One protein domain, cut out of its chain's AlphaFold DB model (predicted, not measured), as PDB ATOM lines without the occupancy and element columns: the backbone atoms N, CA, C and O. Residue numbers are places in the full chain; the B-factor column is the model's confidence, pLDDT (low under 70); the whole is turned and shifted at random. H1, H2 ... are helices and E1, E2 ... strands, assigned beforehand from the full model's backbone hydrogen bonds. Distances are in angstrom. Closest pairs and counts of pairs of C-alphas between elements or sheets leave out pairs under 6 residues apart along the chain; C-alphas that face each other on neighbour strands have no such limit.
ATOM      1  N   TYR A  47      32.175   6.498  52.182       84.56
ATOM      2  CA  TYR A  47      31.625   7.131  51.003       84.56
ATOM      3  C   TYR A  47      30.519   6.289  50.371       84.56
ATOM      4  O   TYR A  47      30.558   5.061  50.415       84.56
ATOM      5  N   SER A  48      29.555   6.960  49.753       82.38
ATOM      6  CA  SER A  48      28.583   6.364  48.832       82.38
ATOM      7  C   SER A  48      28.508   7.224  47.575       82.38
ATOM      8  O   SER A  48      28.734   8.434  47.644       82.38
ATOM      9  N   THR A  49      28.224   6.624  46.421       79.81
ATOM     10  CA  THR A  49      28.180   7.335  45.137       79.81
ATOM     11  C   THR A  49      26.842   7.152  44.446       79.81
ATOM     12  O   THR A  49      26.255   6.077  44.496       79.81
ATOM     13  N   VAL A  50      26.400   8.190  43.744       75.62
ATOM     14  CA  VAL A  50      25.204   8.164  42.901       75.62
ATOM     15  C   VAL A  50      25.546   8.727  41.528       75.62
ATOM     16  O   VAL A  50      26.310   9.686  41.419       75.62
ATOM     17  N   GLU A  51      25.008   8.127  40.473       77.56
ATOM     18  CA  GLU A  51      25.192   8.597  39.104       77.56
ATOM     19  C   GLU A  51      23.845   8.604  38.375       77.56
ATOM     20  O   GLU A  51      23.129   7.604  38.336       77.56
ATOM     21  N   MET A  52      23.500   9.752  37.800       74.19
ATOM     22  CA  MET A  52      22.335   9.940  36.943       74.19
ATOM     23  C   MET A  52      22.803  10.365  35.564       74.19
ATOM     24  O   MET A  52      23.638  11.263  35.443       74.19
ATOM     25  N   LYS A  53      22.249   9.747  34.527       76.88
ATOM     26  CA  LYS A  53      22.517  10.103  33.133       76.88
ATOM     27  C   LYS A  53      21.217  10.533  32.494       76.88
ATOM     28  O   LYS A  53      20.223   9.854  32.686       76.88
ATOM     29  N   PHE A  54      21.244  11.605  31.715       73.81
ATOM     30  CA  PHE A  54      20.087  12.119  30.992       73.81
ATOM     31  C   PHE A  54      20.477  12.378  29.537       73.81
ATOM     32  O   PHE A  54      21.488  13.047  29.299       73.81
ATOM     33  N   PRO A  55      19.725  11.864  28.553       75.56
ATOM     34  CA  PRO A  55      19.878  12.303  27.175       75.56
ATOM     35  C   PRO A  55      19.296  13.717  27.021       75.56
ATOM     36  O   PRO A  55      18.196  13.989  27.493       75.56
ATOM     37  N   ALA A  56      20.019  14.614  26.356       73.44
ATOM     38  CA  ALA A  56      19.535  15.948  25.999       73.44
ATOM     39  C   ALA A  56      20.242  16.419  24.728       73.44
ATOM     40  O   ALA A  56      21.469  16.404  24.700       73.44
ATOM     41  N   ASP A  57      19.495  16.838  23.703       73.56
ATOM     42  CA  ASP A  57      20.013  17.473  22.478       73.56
ATOM     43  C   ASP A  57      21.311  16.831  21.935       73.56
ATOM     44  O   ASP A  57      22.372  17.455  21.900       73.56
ATOM     45  N   ASP A  58      21.240  15.544  21.576       79.62
ATOM     46  CA  ASP A  58      22.346  14.726  21.039       79.62
ATOM     47  C   ASP A  58      23.577  14.534  21.958       79.62
ATOM     48  O   ASP A  58      24.592  13.970  21.540       79.62
ATOM     49  N   ARG A  59      23.497  14.929  23.235       79.31
ATOM     50  CA  ARG A  59      24.520  14.665  24.263       79.31
ATOM     51  C   ARG A  59      23.939  13.945  25.481       79.31
ATOM     52  O   ARG A  59      22.730  13.815  25.655       79.31
ATOM     53  N   ILE A  60      24.838  13.462  26.339       79.31
ATOM     54  CA  ILE A  60      24.494  12.869  27.634       79.31
ATOM     55  C   ILE A  60      24.968  13.815  28.733       79.31
ATOM     56  O   ILE A  60      26.162  14.097  28.853       79.31
ATOM     57  N   ILE A  61      24.031  14.271  29.554       79.75
ATOM     58  CA  ILE A  61      24.298  14.997  30.794       79.75
ATOM     59  C   ILE A  61      24.470  13.959  31.899       79.75
ATOM     60  O   ILE A  61      23.667  13.036  32.012       79.75
ATOM     61  N   THR A  62      25.524  14.078  32.706       81.31
ATOM     62  CA  THR A  62      25.777  13.166  33.831       81.31
ATOM     63  C   THR A  62      25.866  13.948  35.134       81.31
ATOM     64  O   THR A  62      26.761  14.774  35.303       81.31
ATOM     65  N   LEU A  63      24.980  13.652  36.084       79.94
ATOM     66  CA  LEU A  63      25.077  14.140  37.457       79.94
ATOM     67  C   LEU A  63      25.708  13.049  38.313       79.94
ATOM     68  O   LEU A  63      25.183  11.941  38.403       79.94
ATOM     69  N   LYS A  64      26.847  13.350  38.939       83.50
ATOM     70  CA  LYS A  64      27.580  12.387  39.763       83.50
ATOM     71  C   LYS A  64      27.766  12.911  41.173       83.50
ATOM     72  O   LYS A  64      28.502  13.873  41.380       83.50
ATOM     73  N   GLY A  65      27.120  12.256  42.127       83.19
ATOM     74  CA  GLY A  65      27.181  12.569  43.546       83.19
ATOM     75  C   GLY A  65      28.133  11.656  44.313       83.19
ATOM     76  O   GLY A  65      28.202  10.453  44.061       83.19
ATOM     77  N   VAL A  66      28.832  12.228  45.286       86.75
ATOM     78  CA  VAL A  66      29.492  11.512  46.381       86.75
ATOM     79  C   VAL A  66      28.893  11.994  47.698       86.75
ATOM     80  O   VAL A  66      28.672  13.189  47.866       86.75
ATOM     81  N   LEU A  67      28.649  11.078  48.628       86.25
ATOM     82  CA  LEU A  67      28.273  11.368  50.007       86.25
ATOM     83  C   LEU A  67      29.383  10.855  50.921       86.25
ATOM     84  O   LEU A  67      29.813   9.718  50.751       86.25
ATOM     85  N   GLU A  68      29.833  11.667  51.869       88.06
ATOM     86  CA  GLU A  68      30.720  11.285  52.967       88.06
ATOM     87  C   GLU A  68      29.895  11.152  54.251       88.06
ATOM     88  O   GLU A  68      29.108  12.032  54.597       88.06
ATOM     89  N   PHE A  69      30.089  10.043  54.953       86.31
ATOM     90  CA  PHE A  69      29.491   9.734  56.243       86.31
ATOM     91  C   PHE A  69      30.590   9.608  57.298       86.31
ATOM     92  O   PHE A  69      31.671   9.108  56.979       86.31
ATOM     93  N   PRO A  70      30.304   9.933  58.570       84.25
ATOM     94  CA  PRO A  70      31.300   9.881  59.641       84.25
ATOM     95  C   PRO A  70      31.833   8.467  59.910       84.25
ATOM     96  O   PRO A  70      32.958   8.313  60.376       84.25
ATOM     97  N   ASN A  71      31.024   7.435  59.645       83.62
ATOM     98  CA  ASN A  71      31.411   6.034  59.783       83.62
ATOM     99  C   ASN A  71      30.485   5.093  58.995       83.62
ATOM    100  O   ASN A  71      29.415   5.464  58.496       83.62
ATOM    101  N   ILE A  72      30.891   3.825  58.940       81.50
ATOM    102  CA  ILE A  72      30.185   2.756  58.227       81.50
ATOM    103  C   ILE A  72      28.795   2.453  58.793       81.50
ATOM    104  O   ILE A  72      27.892   2.137  58.018       81.50
ATOM    105  N   LYS A  73      28.586   2.567  60.113       81.50
ATOM    106  CA  LYS A  73      27.277   2.312  60.738       81.50
ATOM    107  C   LYS A  73      26.261   3.335  60.260       81.50
ATOM    108  O   LYS A  73      25.169   2.956  59.846       81.50
ATOM    109  N   ARG A  74      26.645   4.613  60.253       82.06
ATOM    110  CA  ARG A  74      25.792   5.698  59.777       82.06
ATOM    111  C   ARG A  74      25.512   5.581  58.282       82.06
ATOM    112  O   ARG A  74      24.348   5.646  57.900       82.06
ATOM    113  N   CYS A  75      26.537   5.317  57.470       81.12
ATOM    114  CA  CYS A  75      26.357   5.060  56.038       81.12
ATOM    115  C   CYS A  75      25.360   3.915  55.802       81.12
ATOM    116  O   CYS A  75      24.371   4.082  55.093       81.12
ATOM    117  N   THR A  76      25.560   2.775  56.470       77.12
ATOM    118  CA  THR A  76      24.697   1.594  56.329       77.12
ATOM    119  C   THR A  76      23.264   1.889  56.766       77.12
ATOM    120  O   THR A  76      22.329   1.541  56.053       77.12
ATOM    121  N   GLN A  77      23.078   2.575  57.899       79.00
ATOM    122  CA  GLN A  77      21.760   2.970  58.397       79.00
ATOM    123  C   GLN A  77      21.028   3.867  57.393       79.00
ATOM    124  O   GLN A  77      19.858   3.627  57.095       79.00
ATOM    125  N   VAL A  78      21.709   4.884  56.856       74.94
ATOM    126  CA  VAL A  78      21.117   5.801  55.880       74.94
ATOM    127  C   VAL A  78      20.769   5.047  54.598       74.94
ATOM    128  O   VAL A  78      19.622   5.126  54.172       74.94
ATOM    129  N   MET A  79      21.682   4.245  54.040       73.44
ATOM    130  CA  MET A  79      21.428   3.462  52.819       73.44
ATOM    131  C   MET A  79      20.292   2.438  52.985       73.44
ATOM    132  O   MET A  79      19.489   2.276  52.074       73.44
ATOM    133  N   GLN A  80      20.168   1.794  54.150       67.75
ATOM    134  CA  GLN A  80      19.072   0.858  54.442       67.75
ATOM    135  C   GLN A  80      17.722   1.554  54.653       67.75
ATOM    136  O   GLN A  80      16.684   0.977  54.348       67.75
ATOM    137  N   SER A  81      17.724   2.778  55.190       62.97
ATOM    138  CA  SER A  81      16.506   3.579  55.391       62.97
ATOM    139  C   SER A  81      16.037   4.310  54.130       62.97
ATOM    140  O   SER A  81      14.862   4.644  54.016       62.97
ATOM    141  N   LYS A  82      16.964   4.575  53.200       59.28
ATOM    142  CA  LYS A  82      16.762   5.381  51.991       59.28
ATOM    143  C   LYS A  82      16.749   4.558  50.702       59.28
ATOM    144  O   LYS A  82      16.832   5.162  49.637       59.28
ATOM    145  N   THR A  83      16.593   3.233  50.755       49.41
ATOM    146  CA  THR A  83      16.298   2.430  49.551       49.41
ATOM    147  C   THR A  83      15.177   3.083  48.727       49.41
ATOM    148  O   THR A  83      15.335   3.264  47.530       49.41
ATOM    149  N   SER A  84      14.165   3.668  49.380       43.22
ATOM    150  CA  SER A  84      13.080   4.391  48.701       43.22
ATOM    151  C   SER A  84      13.391   5.808  48.183       43.22
ATOM    152  O   SER A  84      12.594   6.327  47.412       43.22
ATOM    153  N   MET A  85      14.469   6.489  48.607       40.22
ATOM    154  CA  MET A  85      14.795   7.840  48.087       40.22
ATOM    155  C   MET A  85      15.466   7.793  46.715       40.22
ATOM    156  O   MET A  85      15.493   8.802  46.017       40.22
ATOM    157  N   PHE A  86      16.020   6.638  46.353       44.03
ATOM    158  CA  PHE A  86      16.625   6.416  45.050       44.03
ATOM    159  C   PHE A  86      15.759   5.524  44.150       44.03
ATOM    160  O   PHE A  86      16.026   5.452  42.964       44.03
ATOM    161  N   ASP A  87      14.722   4.858  44.667       41.94
ATOM    162  CA  ASP A  87      13.938   3.917  43.855       41.94
ATOM    163  C   ASP A  87      12.965   4.586  42.870       41.94
ATOM    164  O   ASP A  87      12.645   3.973  41.858       41.94
ATOM    165  N   GLU A  88      12.536   5.836  43.069       48.03
ATOM    166  CA  GLU A  88      11.710   6.531  42.071       48.03
ATOM    167  C   GLU A  88      11.937   8.048  42.092       48.03
ATOM    168  O   GLU A  88      11.460   8.763  42.973       48.03
ATOM    169  N   PRO A  89      12.526   8.569  41.013       41.00
ATOM    170  CA  PRO A  89      11.850   9.612  40.281       41.00
ATOM    171  C   PRO A  89      11.752   9.092  38.859       41.00
ATOM    172  O   PRO A  89      12.748   9.075  38.147       41.00
ATOM    173  N   CYS A  90      10.586   8.571  38.483       47.28
ATOM    174  CA  CYS A  90       9.922   8.901  37.224       47.28
ATOM    175  C   CYS A  90       8.886   7.849  36.850       47.28
ATOM    176  O   CYS A  90       9.178   6.798  36.285       47.28
ATOM    177  N   ALA A  91       7.628   8.214  37.065       41.00
ATOM    178  CA  ALA A  91       6.511   7.620  36.356       41.00
ATOM    179  C   ALA A  91       6.500   8.163  34.909       41.00
ATOM    180  O   ALA A  91       5.710   9.042  34.576       41.00
ATOM    181  N   GLY A  92       7.425   7.707  34.059       46.50
ATOM    182  CA  GLY A  92       7.510   8.135  32.658       46.50
ATOM    183  C   GLY A  92       8.707   7.546  31.908       46.50
ATOM    184  O   GLY A  92       9.747   7.283  32.501       46.50
ATOM    185  N   SER A  93       8.557   7.344  30.595       43.78
ATOM    186  CA  SER A  93       9.535   6.687  29.706       43.78
ATOM    187  C   SER A  93      10.851   7.444  29.490       43.78
ATOM    188  O   SER A  93      11.763   6.888  28.882       43.78
ATOM    189  N   ASP A  94      10.953   8.683  29.972       50.69
ATOM    190  CA  ASP A  94      12.017   9.615  29.573       50.69
ATOM    191  C   ASP A  94      13.074   9.840  30.662       50.69
ATOM    192  O   ASP A  94      14.059  10.545  30.445       50.69
ATOM    193  N   CYS A  95      12.918   9.213  31.829       51.28
ATOM    194  CA  CYS A  95      13.943   9.266  32.860       51.28
ATOM    195  C   CYS A  95      14.890   8.098  32.710       51.28
ATOM    196  O   CYS A  95      14.603   6.946  33.034       51.28
ATOM    197  N   ALA A  96      16.037   8.445  32.156       51.19
ATOM    198  CA  ALA A  96      17.152   7.557  31.993       51.19
ATOM    199  C   ALA A  96      17.613   6.980  33.340       51.19
ATOM    200  O   ALA A  96      17.516   7.593  34.402       51.19
ATOM    201  N   SER A  97      18.087   5.740  33.243       51.53
ATOM    202  CA  SER A  97      18.527   4.870  34.324       51.53
ATOM    203  C   SER A  97      19.327   5.614  35.393       51.53
ATOM    204  O   SER A  97      20.480   5.998  35.169       51.53
ATOM    205  N   LEU A  98      18.734   5.767  36.572       54.09
ATOM    206  CA  LEU A  98      19.478   6.058  37.782       54.09
ATOM    207  C   LEU A  98      20.298   4.805  38.123       54.09
ATOM    208  O   LEU A  98      19.749   3.786  38.541       54.09
ATOM    209  N   GLU A  99      21.613   4.855  37.913       52.25
ATOM    210  CA  GLU A  99      22.500   3.773  38.332       52.25
ATOM    211  C   GLU A  99      22.932   4.050  39.773       52.25
ATOM    212  O   GLU A  99      23.922   4.729  40.060       52.25
ATOM    213  N   VAL A 100      22.122   3.561  40.711       51.53
ATOM    214  CA  VAL A 100      22.416   3.660  42.139       51.53
ATOM    215  C   VAL A 100      23.374   2.539  42.519       51.53
ATOM    216  O   VAL A 100      22.959   1.425  42.836       51.53
ATOM    217  N   ILE A 101      24.675   2.821  42.544       52.31
ATOM    218  CA  ILE A 101      25.634   1.941  43.222       52.31
ATOM    219  C   ILE A 101      25.733   2.399  44.683       52.31
ATOM    220  O   ILE A 101      26.679   3.072  45.090       52.31
ATOM    221  N   SER A 102      24.720   2.057  45.484       55.88
ATOM    222  CA  SER A 102      24.651   2.388  46.915       55.88
ATOM    223  C   SER A 102      25.429   1.379  47.762       55.88
ATOM    224  O   SER A 102      24.880   0.602  48.542       55.88
ATOM    225  N   THR A 103      26.753   1.388  47.634       64.62
ATOM    226  CA  THR A 103      27.634   0.634  48.535       64.62
ATOM    227  C   THR A 103      28.462   1.582  49.382       64.62
ATOM    228  O   THR A 103      29.114   2.478  48.854       64.62
ATOM    229  N   CYS A 104      28.478   1.348  50.692       74.88
ATOM    230  CA  CYS A 104      29.357   2.056  51.609       74.88
ATOM    231  C   CYS A 104      30.809   1.598  51.406       74.88
ATOM    232  O   CYS A 104      31.160   0.465  51.740       74.88
ATOM    233  N   VAL A 105      31.648   2.476  50.858       77.44
ATOM    234  CA  VAL A 105      33.053   2.206  50.526       77.44
ATOM    235  C   VAL A 105      33.988   3.128  51.303       77.44
ATOM    236  O   VAL A 105      33.672   4.279  51.566       77.44
ATOM    237  N   SER A 106      35.179   2.658  51.667       74.75
ATOM    238  CA  SER A 106      36.181   3.477  52.376       74.75
ATOM    239  C   SER A 106      37.018   4.371  51.450       74.75
ATOM    240  O   SER A 106      37.844   5.159  51.912       74.75
ATOM    241  N   TYR A 107      36.829   4.255  50.134       77.81
ATOM    242  CA  TYR A 107      37.604   4.972  49.129       77.81
ATOM    243  C   TYR A 107      36.693   5.705  48.146       77.81
ATOM    244  O   TYR A 107      35.699   5.159  47.676       77.81
ATOM    245  N   VAL A 108      37.100   6.919  47.784       82.25
ATOM    246  CA  VAL A 108      36.575   7.669  46.645       82.25
ATOM    247  C   VAL A 108      37.724   8.442  45.998       82.25
ATOM    248  O   VAL A 108      38.698   8.785  46.681       82.25
ATOM    249  N   ASP A 109      37.627   8.710  44.695       82.31
ATOM    250  CA  ASP A 109      38.683   9.409  43.961       82.31
ATOM    251  C   ASP A 109      38.991  10.789  44.550       82.31
ATOM    252  O   ASP A 109      38.104  11.512  45.010       82.31
ATOM    253  N   ALA A 110      40.262  11.189  44.451       84.62
ATOM    254  CA  ALA A 110      40.761  12.459  44.975       84.62
ATOM    255  C   ALA A 110      39.951  13.669  44.485       84.62
ATOM    256  O   ALA A 110      39.632  14.541  45.283       84.62
ATOM    257  N   LYS A 111      39.521  13.670  43.214       86.06
ATOM    258  CA  LYS A 111      38.678  14.740  42.654       86.06
ATOM    259  C   LYS A 111      37.364  14.928  43.423       86.06
ATOM    260  O   LYS A 111      36.941  16.054  43.640       86.06
ATOM    261  N   TYR A 112      36.735  13.837  43.864       85.62
ATOM    262  CA  TYR A 112      35.502  13.877  44.652       85.62
ATOM    263  C   TYR A 112      35.782  14.308  46.090       85.62
ATOM    264  O   TYR A 112      35.018  15.090  46.644       85.62
ATOM    265  N   LYS A 113      36.916  13.886  46.663       87.00
ATOM    266  CA  LYS A 113      37.374  14.387  47.969       87.00
ATOM    267  C   LYS A 113      37.664  15.884  47.948       87.00
ATOM    268  O   LYS A 113      37.367  16.567  48.919       87.00
ATOM    269  N   ASP A 114      38.244  16.402  46.874       89.81
ATOM    270  CA  ASP A 114      38.523  17.830  46.732       89.81
ATOM    271  C   ASP A 114      37.224  18.642  46.658       89.81
ATOM    272  O   ASP A 114      37.098  19.638  47.370       89.81
ATOM    273  N   MET A 115      36.223  18.164  45.911       88.88
ATOM    274  CA  MET A 115      34.890  18.782  45.874       88.88
ATOM    275  C   MET A 115      34.182  18.740  47.237       88.88
ATOM    276  O   MET A 115      33.664  19.755  47.685       88.88
ATOM    277  N   LEU A 116      34.244  17.613  47.959       88.31
ATOM    278  CA  LEU A 116      33.758  17.498  49.347       88.31
ATOM    279  C   LEU A 116      34.481  18.434  50.331       88.31
ATOM    280  O   LEU A 116      34.059  18.593  51.469       88.31
ATOM    281  N   ASN A 117      35.618  19.008  49.948       88.88
ATOM    282  CA  ASN A 117      36.352  19.977  50.756       88.88
ATOM    283  C   ASN A 117      36.332  21.370  50.118       88.88
ATOM    284  O   ASN A 117      37.226  22.174  50.388       88.88
ATOM    285  N   LYS A 118      35.328  21.646  49.273       87.56
ATOM    286  CA  LYS A 118      35.061  22.958  48.667       87.56
ATOM    287  C   LYS A 118      36.227  23.504  47.835       87.56
ATOM    288  O   LYS A 118      36.424  24.714  47.722       87.56
ATOM    289  N   LYS A 119      37.057  22.623  47.264       87.44
ATOM    290  CA  LYS A 119      38.178  23.051  46.420       87.44
ATOM    291  C   LYS A 119      37.709  23.337  44.990       87.44
ATOM    292  O   LYS A 119      36.974  22.522  44.430       87.44
ATOM    293  N   PRO A 120      38.150  24.440  44.362       80.81
ATOM    294  CA  PRO A 120      37.801  24.745  42.978       80.81
ATOM    295  C   PRO A 120      38.222  23.634  42.012       80.81
ATOM    296  O   PRO A 120      39.303  23.059  42.151       80.81
ATOM    297  N   MET A 121      37.387  23.368  41.010       80.31
ATOM    298  CA  MET A 121      37.606  22.340  39.991       80.31
ATOM    299  C   MET A 121      37.289  22.889  38.597       80.31
ATOM    300  O   MET A 121      36.711  23.959  38.449       80.31
ATOM    301  N   GLN A 122      37.660  22.146  37.551       76.94
ATOM    302  CA  GLN A 122      37.304  22.496  36.166       76.94
ATOM    303  C   GLN A 122      35.816  22.267  35.845       76.94
ATOM    304  O   GLN A 122      35.352  22.630  34.769       76.94
ATOM    305  N   THR A 123      35.079  21.630  36.753       78.44
ATOM    306  CA  THR A 123      33.658  21.308  36.615       78.44
ATOM    307  C   THR A 123      32.898  21.988  37.738       78.44
ATOM    308  O   THR A 123      33.341  21.910  38.881       78.44
ATOM    309  N   THR A 124      31.753  22.587  37.415       84.69
ATOM    310  CA  THR A 124      30.825  23.135  38.407       84.69
ATOM    311  C   THR A 124      30.180  22.017  39.216       84.69
ATOM    312  O   THR A 124      29.727  21.006  38.663       84.69
ATOM    313  N   TYR A 125      30.124  22.197  40.528       85.56
ATOM    314  CA  TYR A 125      29.514  21.228  41.424       85.56
ATOM    315  C   TYR A 125      28.714  21.902  42.534       85.56
ATOM    316  O   TYR A 125      29.001  23.018  42.954       85.56
ATOM    317  N   ALA A 126      27.698  21.196  43.021       84.12
ATOM    318  CA  ALA A 126      26.982  21.578  44.229       84.12
ATOM    319  C   ALA A 126      27.650  20.917  45.437       84.12
ATOM    320  O   ALA A 126      27.871  19.702  45.431       84.12
ATOM    321  N   HIS A 127      27.957  21.702  46.462       84.44
ATOM    322  CA  HIS A 127      28.359  21.219  47.773       84.44
ATOM    323  C   HIS A 127      27.162  21.257  48.723       84.44
ATOM    324  O   HIS A 127      26.425  22.238  48.806       84.44
ATOM    325  N   VAL A 128      26.983  20.167  49.453       79.69
ATOM    326  CA  VAL A 128      25.796  19.870  50.247       79.69
ATOM    327  C   VAL A 128      26.271  19.481  51.640       79.69
ATOM    328  O   VAL A 128      27.165  18.647  51.777       79.69
ATOM    329  N   ILE A 129      25.708  20.086  52.679       77.31
ATOM    330  CA  ILE A 129      25.967  19.724  54.074       77.31
ATOM    331  C   ILE A 129      24.633  19.388  54.706       77.31
ATOM    332  O   ILE A 129      23.690  20.172  54.646       77.31
ATOM    333  N   ASN A 130      24.559  18.239  55.369       73.38
ATOM    334  CA  ASN A 130      23.380  17.917  56.148       73.38
ATOM    335  C   ASN A 130      23.328  18.832  57.382       73.38
ATOM    336  O   ASN A 130      24.098  18.655  58.326       73.38
ATOM    337  N   ALA A 131      22.395  19.788  57.418       69.50
ATOM    338  CA  ALA A 131      22.280  20.737  58.528       69.50
ATOM    339  C   ALA A 131      22.082  20.060  59.902       69.50
ATOM    340  O   ALA A 131      22.447  20.621  60.935       69.50
ATOM    341  N   LYS A 132      21.520  18.840  59.933       74.12
ATOM    342  CA  LYS A 132      21.321  18.050  61.163       74.12
ATOM    343  C   LYS A 132      22.547  17.221  61.545       74.12
ATOM    344  O   LYS A 132      22.682  16.851  62.710       74.12
ATOM    345  N   PHE A 133      23.417  16.923  60.585       75.50
ATOM    346  CA  PHE A 133      24.621  16.114  60.760       75.50
ATOM    347  C   PHE A 133      25.777  16.760  59.982       75.50
ATOM    348  O   PHE A 133      26.070  16.317  58.881       75.50
ATOM    349  N   PRO A 134      26.445  17.795  60.523       77.44
ATOM    350  CA  PRO A 134      27.441  18.576  59.772       77.44
ATOM    351  C   PRO A 134      28.652  17.779  59.266       77.44
ATOM    352  O   PRO A 134      29.310  18.193  58.315       77.44
ATOM    353  N   ASP A 135      28.935  16.632  59.887       79.88
ATOM    354  CA  ASP A 135      29.971  15.690  59.445       79.88
ATOM    355  C   ASP A 135      29.522  14.837  58.238       79.88
ATOM    356  O   ASP A 135      30.305  14.057  57.696       79.88
ATOM    357  N   GLU A 136      28.260  14.961  57.819       82.12
ATOM    358  CA  GLU A 136      27.738  14.420  56.570       82.12
ATOM    359  C   GLU A 136      27.724  15.510  55.509       82.12
ATOM    360  O   GLU A 136      27.018  16.520  55.602       82.12
ATOM    361  N   LYS A 137      28.489  15.264  54.456       86.56
ATOM    362  CA  LYS A 137      28.636  16.185  53.339       86.56
ATOM    363  C   LYS A 137      28.520  15.435  52.033       86.56
ATOM    364  O   LYS A 137      28.897  14.269  51.932       86.56
ATOM    365  N   ALA A 138      28.009  16.110  51.025       84.44
ATOM    366  CA  ALA A 138      27.905  15.576  49.690       84.44
ATOM    367  C   ALA A 138      28.406  16.589  48.666       84.44
ATOM    368  O   ALA A 138      28.379  17.799  48.874       84.44
ATOM    369  N   ALA A 139      28.898  16.070  47.552       87.62
ATOM    370  CA  ALA A 139      29.280  16.875  46.409       87.62
ATOM    371  C   ALA A 139      28.684  16.258  45.151       87.62
ATOM    372  O   ALA A 139      28.834  15.055  44.928       87.62
ATOM    373  N   MET A 140      28.027  17.072  44.328       86.38
ATOM    374  CA  MET A 140      27.408  16.647  43.077       86.38
ATOM    375  C   MET A 140      28.027  17.392  41.898       86.38
ATOM    376  O   MET A 140      27.799  18.583  41.714       86.38
ATOM    377  N   ALA A 141      28.806  16.674  41.093       87.19
ATOM    378  CA  ALA A 141      29.399  17.193  39.870       87.19
ATOM    379  C   ALA A 141      28.388  17.155  38.717       87.19
ATOM    380  O   ALA A 141      27.738  16.128  38.499       87.19
ATOM    381  N   MET A 142      28.310  18.247  37.954       85.88
ATOM    382  CA  MET A 142      27.398  18.394  36.819       85.88
ATOM    383  C   MET A 142      28.182  18.319  35.504       85.88
ATOM    384  O   MET A 142      28.722  19.309  35.014       85.88
ATOM    385  N   LEU A 143      28.311  17.114  34.953       84.38
ATOM    386  CA  LEU A 143      29.119  16.843  33.764       84.38
ATOM    387  C   LEU A 143      28.270  16.916  32.490       84.38
ATOM    388  O   LEU A 143      27.126  16.467  32.464       84.38
ATOM    389  N   GLY A 144      28.854  17.442  31.412       78.75
ATOM    390  CA  GLY A 144      28.170  17.597  30.122       78.75
ATOM    391  C   GLY A 144      27.299  18.854  30.014       78.75
ATOM    392  O   GLY A 144      26.791  19.144  28.929       78.75
ATOM    393  N   LEU A 145      27.181  19.622  31.102       82.12
ATOM    394  CA  LEU A 145      26.605  20.964  31.116       82.12
ATOM    395  C   LEU A 145      27.676  22.021  30.839       82.12
ATOM    396  O   LEU A 145      28.824  21.898  31.271       82.12
ATOM    397  N   SER A 146      27.283  23.086  30.148       83.56
ATOM    398  CA  SER A 146      28.033  24.343  30.142       83.56
ATOM    399  C   SER A 146      27.974  25.016  31.519       83.56
ATOM    400  O   SER A 146      27.126  24.695  32.354       83.56
ATOM    401  N   SER A 147      28.855  25.990  31.766       80.62
ATOM    402  CA  SER A 147      28.877  26.721  33.041       80.62
ATOM    403  C   SER A 147      27.565  27.459  33.335       80.62
ATOM    404  O   SER A 147      27.174  27.557  34.495       80.62
ATOM    405  N   GLU A 148      26.874  27.965  32.310       82.88
ATOM    406  CA  GLU A 148      25.578  28.638  32.483       82.88
ATOM    407  C   GLU A 148      24.470  27.642  32.838       82.88
ATOM    408  O   GLU A 148      23.729  27.866  33.792       82.88
ATOM    409  N   GLU A 149      24.406  26.506  32.139       83.00
ATOM    410  CA  GLU A 149      23.429  25.444  32.410       83.00
ATOM    411  C   GLU A 149      23.625  24.834  33.801       83.00
ATOM    412  O   GLU A 149      22.661  24.654  34.542       83.00
ATOM    413  N   ALA A 150      24.875  24.568  34.188       81.75
ATOM    414  CA  ALA A 150      25.199  24.065  35.519       81.75
ATOM    415  C   ALA A 150      24.814  25.075  36.608       81.75
ATOM    416  O   ALA A 150      24.273  24.696  37.644       81.75
ATOM    417  N   LYS A 151      25.035  26.374  36.368       80.94
ATOM    418  CA  LYS A 151      24.637  27.428  37.304       80.94
ATOM    419  C   LYS A 151      23.120  27.511  37.462       80.94
ATOM    420  O   LYS A 151      22.657  27.636  38.591       80.94
ATOM    421  N   LEU A 152      22.364  27.433  36.368       81.81
ATOM    422  CA  LEU A 152      20.898  27.432  36.404       81.81
ATOM    423  C   LEU A 152      20.368  26.213  37.160       81.81
ATOM    424  O   LEU A 152      19.583  26.370  38.090       81.81
ATOM    425  N   LEU A 153      20.865  25.015  36.841       79.12
ATOM    426  CA  LEU A 153      20.482  23.794  37.548       79.12
ATOM    427  C   LEU A 153      20.812  23.877  39.046       79.12
ATOM    428  O   LEU A 153      20.021  23.466  39.890       79.12
ATOM    429  N   CYS A 154      21.963  24.454  39.393       76.69
ATOM    430  CA  CYS A 154      22.343  24.643  40.787       76.69
ATOM    431  C   CYS A 154      21.450  25.667  41.514       76.69
ATOM    432  O   CYS A 154      21.116  25.479  42.682       76.69
ATOM    433  N   GLN A 155      21.010  26.728  40.830       76.44
ATOM    434  CA  GLN A 155      20.051  27.689  41.380       76.44
ATOM    435  C   GLN A 155      18.683  27.056  41.639       76.44
ATOM    436  O   GLN A 155      18.110  27.308  42.696       76.44
ATOM    437  N   GLU A 156      18.193  26.219  40.723       75.00
ATOM    438  CA  GLU A 156      16.950  25.460  40.905       75.00
ATOM    439  C   GLU A 156      17.031  24.588  42.163       75.00
ATOM    440  O   GLU A 156      16.192  24.717  43.055       75.00
ATOM    441  N   PHE A 157      18.115  23.816  42.302       70.56
ATOM    442  CA  PHE A 157      18.375  22.976  43.472       70.56
ATOM    443  C   PHE A 157      18.403  23.750  44.802       70.56
ATOM    444  O   PHE A 157      17.886  23.263  45.803       70.56
ATOM    445  N   ILE A 158      18.980  24.956  44.830       68.69
ATOM    446  CA  ILE A 158      18.983  25.818  46.028       68.69
ATOM    447  C   ILE A 158      17.595  26.425  46.290       68.69
ATOM    448  O   ILE A 158      17.203  26.632  47.441       68.69
ATOM    449  N   SER A 159      16.863  26.777  45.231       64.44
ATOM    450  CA  SER A 159      15.565  27.450  45.333       64.44
ATOM    451  C   SER A 159      14.443  26.518  45.791       64.44
ATOM    452  O   SER A 159      13.514  26.967  46.471       64.44
ATOM    453  N   ASP A 160      14.565  25.225  45.486       61.91
ATOM    454  CA  ASP A 160      13.696  24.174  45.992       61.91
ATOM    455  C   ASP A 160      14.042  23.891  47.466       61.91
ATOM    456  O   ASP A 160      14.770  22.966  47.830       61.91
ATOM    457  N   LYS A 161      13.531  24.763  48.350       49.59
ATOM    458  CA  LYS A 161      13.702  24.750  49.820       49.59
ATOM    459  C   LYS A 161      13.182  23.482  50.521       49.59
ATOM    460  O   LYS A 161      13.028  23.474  51.740       49.59
ATOM    461  N   THR A 162      12.863  22.428  49.779       45.84
ATOM    462  CA  THR A 162      12.561  21.096  50.312       45.84
ATOM    463  C   THR A 162      13.815  20.372  50.813       45.84
ATOM    464  O   THR A 162      13.699  19.461  51.634       45.84
ATOM    465  N   THR A 163      15.008  20.819  50.406       48.81
ATOM    466  CA  THR A 163      16.295  20.287  50.873       48.81
ATOM    467  C   THR A 163      16.964  21.249  51.859       48.81
ATOM    468  O   THR A 163      17.551  22.250  51.457       48.81
ATOM    469  N   ASP A 164      16.954  20.920  53.155       47.38
ATOM    470  CA  ASP A 164      17.742  21.577  54.223       47.38
ATOM    471  C   ASP A 164      19.281  21.396  54.042       47.38
ATOM    472  O   ASP A 164      20.028  21.355  55.022       47.38
ATOM    473  N   GLU A 165      19.773  21.171  52.817       57.69
ATOM    474  CA  GLU A 165      21.005  20.400  52.602       57.69
ATOM    475  C   GLU A 165      21.993  21.002  51.583       57.69
ATOM    476  O   GLU A 165      23.161  20.635  51.628       57.69
ATOM    477  N   ILE A 166      21.631  21.948  50.703       59.06
ATOM    478  CA  ILE A 166      22.585  22.509  49.713       59.06
ATOM    479  C   ILE A 166      23.208  23.810  50.225       59.06
ATOM    480  O   ILE A 166      22.511  24.799  50.432       59.06
ATOM    481  N   ASP A 167      24.529  23.797  50.417       64.62
ATOM    482  CA  ASP A 167      25.283  24.878  51.059       64.62
ATOM    483  C   ASP A 167      25.792  25.900  50.025       64.62
ATOM    484  O   ASP A 167      25.655  27.106  50.220       64.62
ATOM    485  N   GLU A 168      26.332  25.439  48.886       71.81
ATOM    486  CA  GLU A 168      26.859  26.327  47.837       71.81
ATOM    487  C   GLU A 168      27.108  25.637  46.482       71.81
ATOM    488  O   GLU A 168      27.259  24.418  46.399       71.81
ATOM    489  N   CYS A 169      27.203  26.440  45.415       78.31
ATOM    490  CA  CYS A 169      27.688  26.026  44.093       78.31
ATOM    491  C   CYS A 169      29.117  26.547  43.894       78.31
ATOM    492  O   CYS A 169      29.350  27.744  44.095       78.31
ATOM    493  N   ILE A 170      30.039  25.681  43.470       75.62
ATOM    494  CA  ILE A 170      31.469  25.987  43.280       75.62
ATOM    495  C   ILE A 170      31.892  25.687  41.843       75.62
ATOM    496  O   ILE A 170      31.424  24.670  41.275       75.62
TER     497      ILE A 170
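Overview. This is residues 47 to 170 of the 170 residues of an uncharacterized protein of Alkanindiges hydrocarboniclasticus (UniProt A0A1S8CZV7). A twisted five-stranded sheet, with the long hairpin E1 and E2 on one side, has H4 packed on one face near E5 and short H3 across the opposite face. H1 sits where E1 begins and E2 ends, and beyond H2 residues 88 to 109, with no named element, run back past E1. The printed part has 124 residues, with helices and strands mixed, in the order E1 E2 H1 H2 H3 E3 E4 H4 E5. The sheet, E1 E2 E4 E3 E5, is all antiparallel. The whole is compact, with a radius of gyration of the C-alphas of 14.4 A and spans of 42 by 34 by 29 A.

Along the chain. Find C-alpha 47 at (31.625, 7.131, 51.003); from there E1, residues 47 to 56, runs 29.1 A. E2, residues 59 to 69, runs 32.7 A. Next come H1, residues 72 to 81, H2, 83 to 87, H3, 110 to 115, E3, 125 to 129, and E4, 137 to 143. H4, residues 147 to 159, runs 18.1 A, and E5, 166 to 169, ends at (27.688, 26.026, 44.093).

Arrangement. Look across the sheet for N 50 and O 65, 2.9 A, in hairpin E1 and E2; N 64 and O 141, 3.0 A, between E2 and E4; N 128 and O 138, 2.8 A, in hairpin E3 and E4; and N 127 and O 168, 2.8 A, between E3 and E5. E4, H4, E5 form a split strand-helix-strand unit, two same-way strands with E3 between them, its crossover right-handed. H4, at a height of 7.3 A over the sheet, runs along E5, at 19 degrees on the local plane; their closest C-alphas, Ile 158 and Ile 166, are 6.1 A apart. H3, on the opposite face, comes closest to E4 at C-alphas Met 115 and Ala 139, 5.9 A. H1 is on the sheet, its C-alpha Cys 75 5.6 A from that of Phe 69 in E2; H2 is not on it. In H1, H2, H3 and H4 every O i to N i+4 pair is within hydrogen-bond range.

Size, cuts and confidence. The farthest C-alphas, Asp 58 and Lys 73, are 41.9 A apart. The printed part has no cut; the link H2 to H3 is long, 22 residues. Confidence is under 70 at residues 80 to 103, 131 and 158 to 167.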